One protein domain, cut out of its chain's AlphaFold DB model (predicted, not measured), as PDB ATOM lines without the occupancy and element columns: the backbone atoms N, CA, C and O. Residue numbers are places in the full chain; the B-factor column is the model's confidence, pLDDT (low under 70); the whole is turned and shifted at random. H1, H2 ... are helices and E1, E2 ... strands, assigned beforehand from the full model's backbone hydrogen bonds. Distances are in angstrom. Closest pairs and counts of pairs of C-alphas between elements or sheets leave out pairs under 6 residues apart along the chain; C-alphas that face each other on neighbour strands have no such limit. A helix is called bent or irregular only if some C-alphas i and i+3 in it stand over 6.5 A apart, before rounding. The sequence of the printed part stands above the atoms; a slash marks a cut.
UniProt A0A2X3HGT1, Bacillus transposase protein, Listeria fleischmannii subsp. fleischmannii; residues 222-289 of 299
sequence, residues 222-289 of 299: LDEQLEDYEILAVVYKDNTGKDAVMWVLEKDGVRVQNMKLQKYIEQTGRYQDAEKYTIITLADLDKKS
ATOM      1  N   LEU A 222     166.458 222.603 172.820       92.31
ATOM      2  CA  LEU A 222     167.904 222.821 172.829       92.31
ATOM      3  C   LEU A 222     168.541 222.260 171.562       92.31
ATOM      4  O   LEU A 222     169.448 222.897 171.046       92.31
ATOM      5  N   ASP A 223     168.031 221.141 171.044       90.12
ATOM      6  CA  ASP A 223     168.416 220.608 169.736       90.12
ATOM      7  C   ASP A 223     168.121 221.602 168.609       90.12
ATOM      8  O   ASP A 223     168.998 221.860 167.797       90.12
ATOM      9  N   GLU A 224     166.943 222.231 168.604       92.06
ATOM     10  CA  GLU A 224     166.604 223.285 167.635       92.06
ATOM     11  C   GLU A 224     167.560 224.484 167.750       92.06
ATOM     12  O   GLU A 224     168.067 224.990 166.756       92.06
ATOM     13  N   GLN A 225     167.900 224.903 168.973       92.50
ATOM     14  CA  GLN A 225     168.884 225.972 169.188       92.50
ATOM     15  C   GLN A 225     170.303 225.597 168.743       92.50
ATOM     16  O   GLN A 225     171.102 226.496 168.499       92.50
ATOM     17  N   LEU A 226     170.653 224.308 168.688       92.06
ATOM     18  CA  LEU A 226     171.960 223.874 168.198       92.06
ATOM     19  C   LEU A 226     172.101 224.060 166.683       92.06
ATOM     20  O   LEU A 226     173.228 224.216 166.225       92.06
ATOM     21  N   GLU A 227     171.000 224.101 165.926       91.50
ATOM     22  CA  GLU A 227     171.022 224.295 164.466       91.50
ATOM     23  C   GLU A 227     171.590 225.666 164.056       91.50
ATOM     24  O   GLU A 227     172.103 225.826 162.951       91.50
ATOM     25  N   ASP A 228     171.591 226.641 164.971       92.69
ATOM     26  CA  ASP A 228     172.212 227.958 164.783       92.69
ATOM     27  C   ASP A 228     173.757 227.941 164.831       92.69
ATOM     28  O   ASP A 228     174.386 229.004 164.701       92.69
ATOM     29  N   TYR A 229     174.372 226.781 165.086       93.06
ATOM     30  CA  TYR A 229     175.804 226.622 165.335       93.06
ATOM     31  C   TYR A 229     176.416 225.499 164.491       93.06
ATOM     32  O   TYR A 229     175.809 224.460 164.253       93.06
ATOM     33  N   GLU A 230     177.683 225.671 164.118       93.12
ATOM     34  CA  GLU A 230     178.520 224.567 163.652       93.12
ATOM     35  C   GLU A 230     179.006 223.786 164.882       93.12
ATOM     36  O   GLU A 230     179.671 224.332 165.769       93.12
ATOM     37  N   ILE A 231     178.648 222.503 164.958       94.56
ATOM     38  CA  ILE A 231     179.044 221.620 166.056       94.56
ATOM     39  C   ILE A 231     180.298 220.850 165.646       94.56
ATOM     40  O   ILE A 231     180.321 220.164 164.623       94.56
ATOM     41  N   LEU A 232     181.338 220.919 166.471       94.06
ATOM     42  CA  LEU A 232     182.581 220.181 166.268       94.06
ATOM     43  C   LEU A 232     182.765 219.127 167.358       94.06
ATOM     44  O   LEU A 232     182.787 219.448 168.549       94.06
ATOM     45  N   ALA A 233     182.960 217.880 166.941       95.12
ATOM     46  CA  ALA A 233     183.402 216.786 167.796       95.12
ATOM     47  C   ALA A 233     184.929 216.681 167.706       95.12
ATOM     48  O   ALA A 233     185.482 216.071 166.788       95.12
ATOM     49  N   VAL A 234     185.626 217.315 168.647       93.94
ATOM     50  CA  VAL A 234     187.090 217.370 168.669       93.94
ATOM     51  C   VAL A 234     187.632 216.127 169.358       93.94
ATOM     52  O   VAL A 234     187.501 215.978 170.574       93.94
ATOM     53  N   VAL A 235     188.255 215.237 168.594       93.38
ATOM     54  CA  VAL A 235     188.848 213.997 169.103       93.38
ATOM     55  C   VAL A 235     190.275 214.261 169.580       93.38
ATOM     56  O   VAL A 235     191.089 214.859 168.868       93.38
ATOM     57  N   TYR A 236     190.584 213.816 170.798       92.19
ATOM     58  CA  TYR A 236     191.894 213.982 171.425       92.19
ATOM     59  C   TYR A 236     192.228 212.816 172.364       92.19
ATOM     60  O   TYR A 236     191.368 212.011 172.717       92.19
ATOM     61  N   LYS A 237     193.499 212.726 172.772       91.31
ATOM     62  CA  LYS A 237     193.944 211.810 173.826       91.31
ATOM     63  C   LYS A 237     193.909 212.530 175.169       91.31
ATOM     64  O   LYS A 237     194.521 213.589 175.306       91.31
ATOM     65  N   ASP A 238     193.201 211.968 176.141       87.88
ATOM     66  CA  ASP A 238     193.172 212.504 177.500       87.88
ATOM     67  C   ASP A 238     194.520 212.315 178.228       87.88
ATOM     68  O   ASP A 238     195.480 211.745 177.701       87.88
ATOM     69  N   ASN A 239     194.599 212.781 179.475       84.62
ATOM     70  CA  ASN A 239     195.794 212.658 180.318       84.62
ATOM     71  C   ASN A 239     196.181 211.203 180.661       84.62
ATOM     72  O   ASN A 239     197.250 210.980 181.227       84.62
ATOM     73  N   THR A 240     195.339 210.226 180.325       83.81
ATOM     74  CA  THR A 240     195.592 208.787 180.476       83.81
ATOM     75  C   THR A 240     195.913 208.096 179.149       83.81
ATOM     76  O   THR A 240     196.164 206.891 179.130       83.81
ATOM     77  N   GLY A 241     195.927 208.839 178.037       85.19
ATOM     78  CA  GLY A 241     196.144 208.305 176.695       85.19
ATOM     79  C   GLY A 241     194.912 207.633 176.078       85.19
ATOM     80  O   GLY A 241     195.044 206.948 175.059       85.19
ATOM     81  N   LYS A 242     193.717 207.808 176.659       88.38
ATOM     82  CA  LYS A 242     192.456 207.295 176.106       88.38
ATOM     83  C   LYS A 242     191.834 208.291 175.138       88.38
ATOM     84  O   LYS A 242     192.015 209.496 175.279       88.38
ATOM     85  N   ASP A 243     191.106 207.773 174.153       89.38
ATOM     86  CA  ASP A 243     190.332 208.612 173.239       89.38
ATOM     87  C   ASP A 243     189.201 209.315 173.990       89.38
ATOM     88  O   ASP A 243     188.428 208.687 174.715       89.38
ATOM     89  N   ALA A 244     189.122 210.626 173.797       89.81
ATOM     90  CA  ALA A 244     188.113 211.496 174.365       89.81
ATOM     91  C   ALA A 244     187.600 212.467 173.297       89.81
ATOM     92  O   ALA A 244     188.285 212.776 172.318       89.81
ATOM     93  N   VAL A 245     186.376 212.954 173.500       92.88
ATOM     94  CA  VAL A 245     185.723 213.917 172.609       92.88
ATOM     95  C   VAL A 245     185.411 215.182 173.392       92.88
ATOM     96  O   VAL A 245     184.816 215.124 174.467       92.88
ATOM     97  N   MET A 246     185.825 216.326 172.856       93.44
ATOM     98  CA  MET A 246     185.427 217.647 173.322       93.44
ATOM     99  C   MET A 246     184.466 218.245 172.300       93.44
ATOM    100  O   MET A 246     184.803 218.374 171.126       93.44
ATOM    101  N   TRP A 247     183.286 218.641 172.757       94.38
ATOM    102  CA  TRP A 247     182.296 219.300 171.915       94.38
ATOM    103  C   TRP A 247     182.561 220.800 171.878       94.38
ATOM    104  O   TRP A 247     182.799 221.417 172.918       94.38
ATOM    105  N   VAL A 248     182.546 221.398 170.693       93.44
ATOM    106  CA  VAL A 248     182.746 222.839 170.510       93.44
ATOM    107  C   VAL A 248     181.622 223.390 169.647       93.44
ATOM    108  O   VAL A 248     181.296 222.817 168.613       93.44
ATOM    109  N   LEU A 249     181.048 224.508 170.088       93.44
ATOM    110  CA  LEU A 249     180.077 225.281 169.322       93.44
ATOM    111  C   LEU A 249     180.788 226.447 168.636       93.44
ATOM    112  O   LEU A 249     181.410 227.281 169.307       93.44
ATOM    113  N   GLU A 250     180.685 226.518 167.315       91.56
ATOM    114  CA  GLU A 250     181.165 227.630 166.499       91.56
ATOM    115  C   GLU A 250     179.993 228.371 165.852       91.56
ATOM    116  O   GLU A 250     178.973 227.788 165.493       91.56
ATOM    117  N   LYS A 251     180.139 229.685 165.707       90.44
ATOM    118  CA  LYS A 251     179.268 230.521 164.881       90.44
ATOM    119  C   LYS A 251     180.150 231.466 164.090       90.44
ATOM    120  O   LYS A 251     181.032 232.104 164.665       90.44
ATOM    121  N   ASP A 252     179.964 231.497 162.774       85.19
ATOM    122  CA  ASP A 252     180.766 232.307 161.849       85.19
ATOM    123  C   ASP A 252     182.289 232.081 161.995       85.19
ATOM    124  O   ASP A 252     183.092 233.014 161.933       85.19
ATOM    125  N   GLY A 253     182.702 230.829 162.241       80.69
ATOM    126  CA  GLY A 253     184.109 230.448 162.426       80.69
ATOM    127  C   GLY A 253     184.734 230.899 163.752       80.69
ATOM    128  O   GLY A 253     185.957 230.874 163.901       80.69
ATOM    129  N   VAL A 254     183.922 231.337 164.721       83.75
ATOM    130  CA  VAL A 254     184.376 231.725 166.061       83.75
ATOM    131  C   VAL A 254     183.697 230.858 167.114       83.75
ATOM    132  O   VAL A 254     182.479 230.695 167.125       83.75
ATOM    133  N   ARG A 255     184.491 230.343 168.057       85.94
ATOM    134  CA  ARG A 255     183.978 229.599 169.210       85.94
ATOM    135  C   ARG A 255     183.038 230.464 170.049       85.94
ATOM    136  O   ARG A 255     183.428 231.530 170.530       85.94
ATOM    137  N   VAL A 256     181.839 229.953 170.305       86.62
ATOM    138  CA  VAL A 256     180.824 230.629 171.115       86.62
ATOM    139  C   VAL A 256     180.862 230.130 172.556       86.62
ATOM    140  O   VAL A 256     181.012 228.942 172.827       86.62
ATOM    141  N   GLN A 257     180.695 231.050 173.508       81.81
ATOM    142  CA  GLN A 257     180.533 230.730 174.927       81.81
ATOM    143  C   GLN A 257     179.049 230.724 175.316       81.81
ATOM    144  O   GLN A 257     178.580 231.590 176.050       81.81
ATOM    145  N   ASN A 258     178.298 229.736 174.828       89.94
ATOM    146  CA  ASN A 258     176.944 229.468 175.310       89.94
ATOM    147  C   ASN A 258     176.995 228.334 176.338       89.94
ATOM    148  O   ASN A 258     176.927 227.166 175.976       89.94
ATOM    149  N   MET A 259     177.122 228.667 177.629       91.31
ATOM    150  CA  MET A 259     177.278 227.664 178.695       91.31
ATOM    151  C   MET A 259     176.146 226.631 178.740       91.31
ATOM    152  O   MET A 259     176.385 225.474 179.078       91.31
ATOM    153  N   LYS A 260     174.914 227.045 178.420       93.06
ATOM    154  CA  LYS A 260     173.747 226.163 178.458       93.06
ATOM    155  C   LYS A 260     173.819 225.125 177.339       93.06
ATOM    156  O   LYS A 260     173.725 223.936 177.628       93.06
ATOM    157  N   LEU A 261     174.022 225.569 176.097       92.62
ATOM    158  CA  LEU A 261     174.144 224.669 174.946       92.62
ATOM    159  C   LEU A 261     175.426 223.839 175.003       92.62
ATOM    160  O   LEU A 261     175.403 222.672 174.639       92.62
ATOM    161  N   GLN A 262     176.513 224.401 175.535       93.12
ATOM    162  CA  GLN A 262     177.770 223.687 175.747       93.12
ATOM    163  C   GLN A 262     177.580 222.505 176.707       93.12
ATOM    164  O   GLN A 262     177.926 221.375 176.378       93.12
ATOM    165  N   LYS A 263     176.961 222.738 177.871       92.44
ATOM    166  CA  LYS A 263     176.665 221.663 178.828       92.44
ATOM    167  C   LYS A 263     175.709 220.626 178.236       92.44
ATOM    168  O   LYS A 263     175.846 219.440 178.515       92.44
ATOM    169  N   TYR A 264     174.744 221.075 177.434       93.81
ATOM    170  CA  TYR A 264     173.803 220.198 176.746       93.81
ATOM    171  C   TYR A 264     174.517 219.267 175.756       93.81
ATOM    172  O   TYR A 264     174.403 218.052 175.891       93.81
ATOM    173  N   ILE A 265     175.320 219.804 174.830       93.75
ATOM    174  CA  ILE A 265     176.025 218.991 173.829       93.75
ATOM    175  C   ILE A 265     177.097 218.088 174.455       93.75
ATOM    176  O   ILE A 265     177.306 216.972 173.997       93.75
ATOM    177  N   GLU A 266     177.730 218.499 175.556       92.00
ATOM    178  CA  GLU A 266     178.639 217.627 176.313       92.00
ATOM    179  C   GLU A 266     177.930 216.386 176.879       92.00
ATOM    180  O   GLU A 266     178.540 215.323 176.999       92.00
ATOM    181  N   GLN A 267     176.640 216.503 177.204       89.38
ATOM    182  CA  GLN A 267     175.822 215.406 177.720       89.38
ATOM    183  C   GLN A 267     175.211 214.552 176.602       89.38
ATOM    184  O   GLN A 267     175.181 213.322 176.713       89.38
ATOM    185  N   THR A 268     174.730 215.190 175.532       92.50
ATOM    186  CA  THR A 268     173.931 214.539 174.482       92.50
ATOM    187  C   THR A 268     174.702 214.253 173.200       92.50
ATOM    188  O   THR A 268     174.239 213.453 172.394       92.50
ATOM    189  N   GLY A 269     175.893 214.826 173.014       89.44
ATOM    190  CA  GLY A 269     176.630 214.821 171.749       89.44
ATOM    191  C   GLY A 269     176.893 213.431 171.173       89.44
ATOM    192  O   GLY A 269     176.748 213.218 169.975       89.44
ATOM    193  N   ARG A 270     177.164 212.433 172.023       88.81
ATOM    194  CA  ARG A 270     177.331 211.026 171.595       88.81
ATOM    195  C   ARG A 270     176.083 210.401 170.954       88.81
ATOM    196  O   ARG A 270     176.180 209.322 170.384       88.81
ATOM    197  N   TYR A 271     174.923 211.029 171.123       90.75
ATOM    198  CA  TYR A 271     173.638 210.598 170.580       90.75
ATOM    199  C   TYR A 271     173.135 211.511 169.458       90.75
ATOM    200  O   TYR A 271     172.046 211.269 168.944       90.75
ATOM    201  N   GLN A 272     173.886 212.561 169.114       88.12
ATOM    202  CA  GLN A 272     173.542 213.432 168.000       88.12
ATOM    203  C   GLN A 272     173.751 212.704 166.677       88.12
ATOM    204  O   GLN A 272     174.613 211.829 166.558       88.12
ATOM    205  N   ASP A 273     172.955 213.091 165.686       85.94
ATOM    206  CA  ASP A 273     173.118 212.611 164.320       85.94
ATOM    207  C   ASP A 273     174.515 212.988 163.802       85.94
ATOM    208  O   ASP A 273     174.970 214.117 164.002       85.94
ATOM    209  N   ALA A 274     175.195 212.046 163.149       86.75
ATOM    210  CA  ALA A 274     176.514 212.269 162.565       86.75
ATOM    211  C   ALA A 274     176.496 213.369 161.492       86.75
ATOM    212  O   ALA A 274     177.521 214.003 161.261       86.75
ATOM    213  N   GLU A 275     175.341 213.635 160.876       89.94
ATOM    214  CA  GLU A 275     175.171 214.730 159.916       89.94
ATOM    215  C   GLU A 275     175.147 216.119 160.580       89.94
ATOM    216  O   GLU A 275     175.398 217.126 159.920       89.94
ATOM    217  N   LYS A 276     174.881 216.194 161.893       89.81
ATOM    218  CA  LYS A 276     174.762 217.460 162.638       89.81
ATOM    219  C   LYS A 276     176.094 218.011 163.150       89.81
ATOM    220  O   LYS A 276     176.115 219.107 163.709       89.81
ATOM    221  N   TYR A 277     177.199 217.278 163.018       93.44
ATOM    222  CA  TYR A 277     178.497 217.728 163.518       93.44
ATOM    223  C   TYR A 277     179.660 217.290 162.634       93.44
ATOM    224  O   TYR A 277     179.597 216.304 161.909       93.44
ATOM    225  N   THR A 278     180.774 218.012 162.741       93.06
ATOM    226  CA  THR A 278     182.022 217.660 162.058       93.06
ATOM    227  C   THR A 278     183.024 217.087 163.053       93.06
ATOM    228  O   THR A 278     183.306 217.689 164.091       93.06
ATOM    229  N   ILE A 279     183.590 215.924 162.734       93.94
ATOM    230  CA  ILE A 279     184.669 215.318 163.519       93.94
ATOM    231  C   ILE A 279     185.997 215.943 163.098       93.94
ATOM    232  O   ILE A 279     186.355 215.902 161.922       93.94
ATOM    233  N   ILE A 280     186.743 216.491 164.057       93.31
ATOM    234  CA  ILE A 280     188.065 217.082 163.813       93.31
ATOM    235  C   ILE A 280     189.075 216.637 164.868       93.31
ATOM    236  O   ILE A 280     188.704 216.189 165.952       93.31
ATOM    237  N   THR A 281     190.368 216.782 164.578       92.19
ATOM    238  CA  THR A 281     191.416 216.566 165.585       92.19
ATOM    239  C   THR A 281     191.697 217.841 166.377       92.19
ATOM    240  O   THR A 281     191.408 218.952 165.923       92.19
ATOM    241  N   LEU A 282     192.339 217.701 167.541       87.12
ATOM    242  CA  LEU A 282     192.832 218.856 168.299       87.12
ATOM    243  C   LEU A 282     193.776 219.743 167.460       87.12
ATOM    244  O   LEU A 282     193.689 220.965 167.519       87.12
ATOM    245  N   ALA A 283     194.616 219.136 166.616       87.31
ATOM    246  CA  ALA A 283     195.526 219.872 165.740       87.31
ATOM    247  C   ALA A 283     194.787 220.688 164.666       87.31
ATOM    248  O   ALA A 283     195.261 221.749 164.261       87.31
ATOM    249  N   ASP A 284     193.636 220.210 164.190       88.25
ATOM    250  CA  ASP A 284     192.828 220.931 163.203       88.25
ATOM    251  C   ASP A 284     192.048 222.080 163.846       88.25
ATOM    252  O   ASP A 284     191.933 223.151 163.247       88.25
ATOM    253  N   LEU A 285     191.609 221.908 165.097       85.38
ATOM    254  CA  LEU A 285     191.036 222.993 165.895       85.38
ATOM    255  C   LEU A 285     192.057 224.124 166.119       85.38
ATOM    256  O   LEU A 285     191.737 225.301 165.944       85.38
ATOM    257  N   ASP A 286     193.305 223.780 166.451       82.62
ATOM    258  CA  ASP A 286     194.370 224.767 166.668       82.62
ATOM    259  C   ASP A 286     194.691 225.562 165.391       82.62
ATOM    260  O   ASP A 286     194.925 226.771 165.451       82.62
ATOM    261  N   LYS A 287     194.630 224.914 164.218       81.56
ATOM    262  CA  LYS A 287     194.780 225.577 162.910       81.56
ATOM    263  C   LYS A 287     193.590 226.471 162.555       81.56
ATOM    264  O   LYS A 287     193.788 227.477 161.876       81.56
ATOM    265  N   LYS A 288     192.374 226.113 162.991       71.94
ATOM    266  CA  LYS A 288     191.145 226.883 162.736       71.94
ATOM    267  C   LYS A 288     191.118 228.223 163.475       71.94
ATOM    268  O   LYS A 288     190.449 229.128 162.996       71.94
ATOM    269  N   SER A 289     191.844 228.379 164.587       56.72
ATOM    270  CA  SER A 289     191.816 229.591 165.426       56.72
ATOM    271  C   SER A 289     192.078 230.893 164.636       56.72
ATOM    272  O   SER A 289     193.236 231.212 164.341       56.72
TER     273      SER A 289
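Overview. This is residues 222 to 289 of the 299 residues of the protein "Bacillus transposase protein" of Listeria fleischmannii subsp. fleischmannii (UniProt A0A2X3HGT1). A strongly twisted three-stranded sheet carries H2 slantwise over one face and the short H3 on the opposite face, while H1 sits at one end of the domain and touches H2. E1 and E2 make a long hairpin, with E3 along the other side of E1. The printed part has 68 residues, with three named helices and three named strands in the order H1, E1, E2, H2, E3, H3; the sheet order E2, E1, E3 is mixed, and so is the class, helices and strands. It is compact, with a radius of gyration of the C-alphas of 11.8 A and spans of 34 by 25 by 23 A.

Along the chain. Find C-alpha 222 at (167.904, 222.821, 172.829), where H1 begins, residues 222 to 226. E1, residues 230 to 237, runs 22.5 A, and E2, residues 243 to 251, runs 25.9 A. H2, residues 259 to 271, spans 19.2 A and is irregular: C-alphas 267 and 270 are 7.7 A apart. E3, residues 277 to 281, spans 13.1 A; H3, residues 282 to 288, ends at C-alpha 288 (191.145, 226.883, 162.736).

Arrangement. E2 and E1 are antiparallel at 154 degrees, with N 234 and O 246 2.8 A apart, within hydrogen-bond range. E1 and E3 are parallel at 33 degrees, with N 235 and O 280 at 2.8 A. H2 is on the sheet at a height of 8.5 A; its closest C-alphas to E2 are Glu 266 and Trp 247, 6.0 A. H3 is on the opposite face at 6.9 A; Leu 282 and Tyr 236 of E1 have the closest C-alphas, 5.9 A. H1 touches residues 261 to 264 of H2 alone, closest at the C-alphas of Leu 222 and Leu 261, 6.8 A. Every O i to N i+4 pair is within hydrogen-bond range in H1 and H3, and 7 of 9 in H2.

Size, cuts and confidence. The C-alphas of Glu 224 and Thr 240 are the two farthest apart, 34.9 A. The printed part has no cut and no long link. Only residue 289 has a pLDDT under 70.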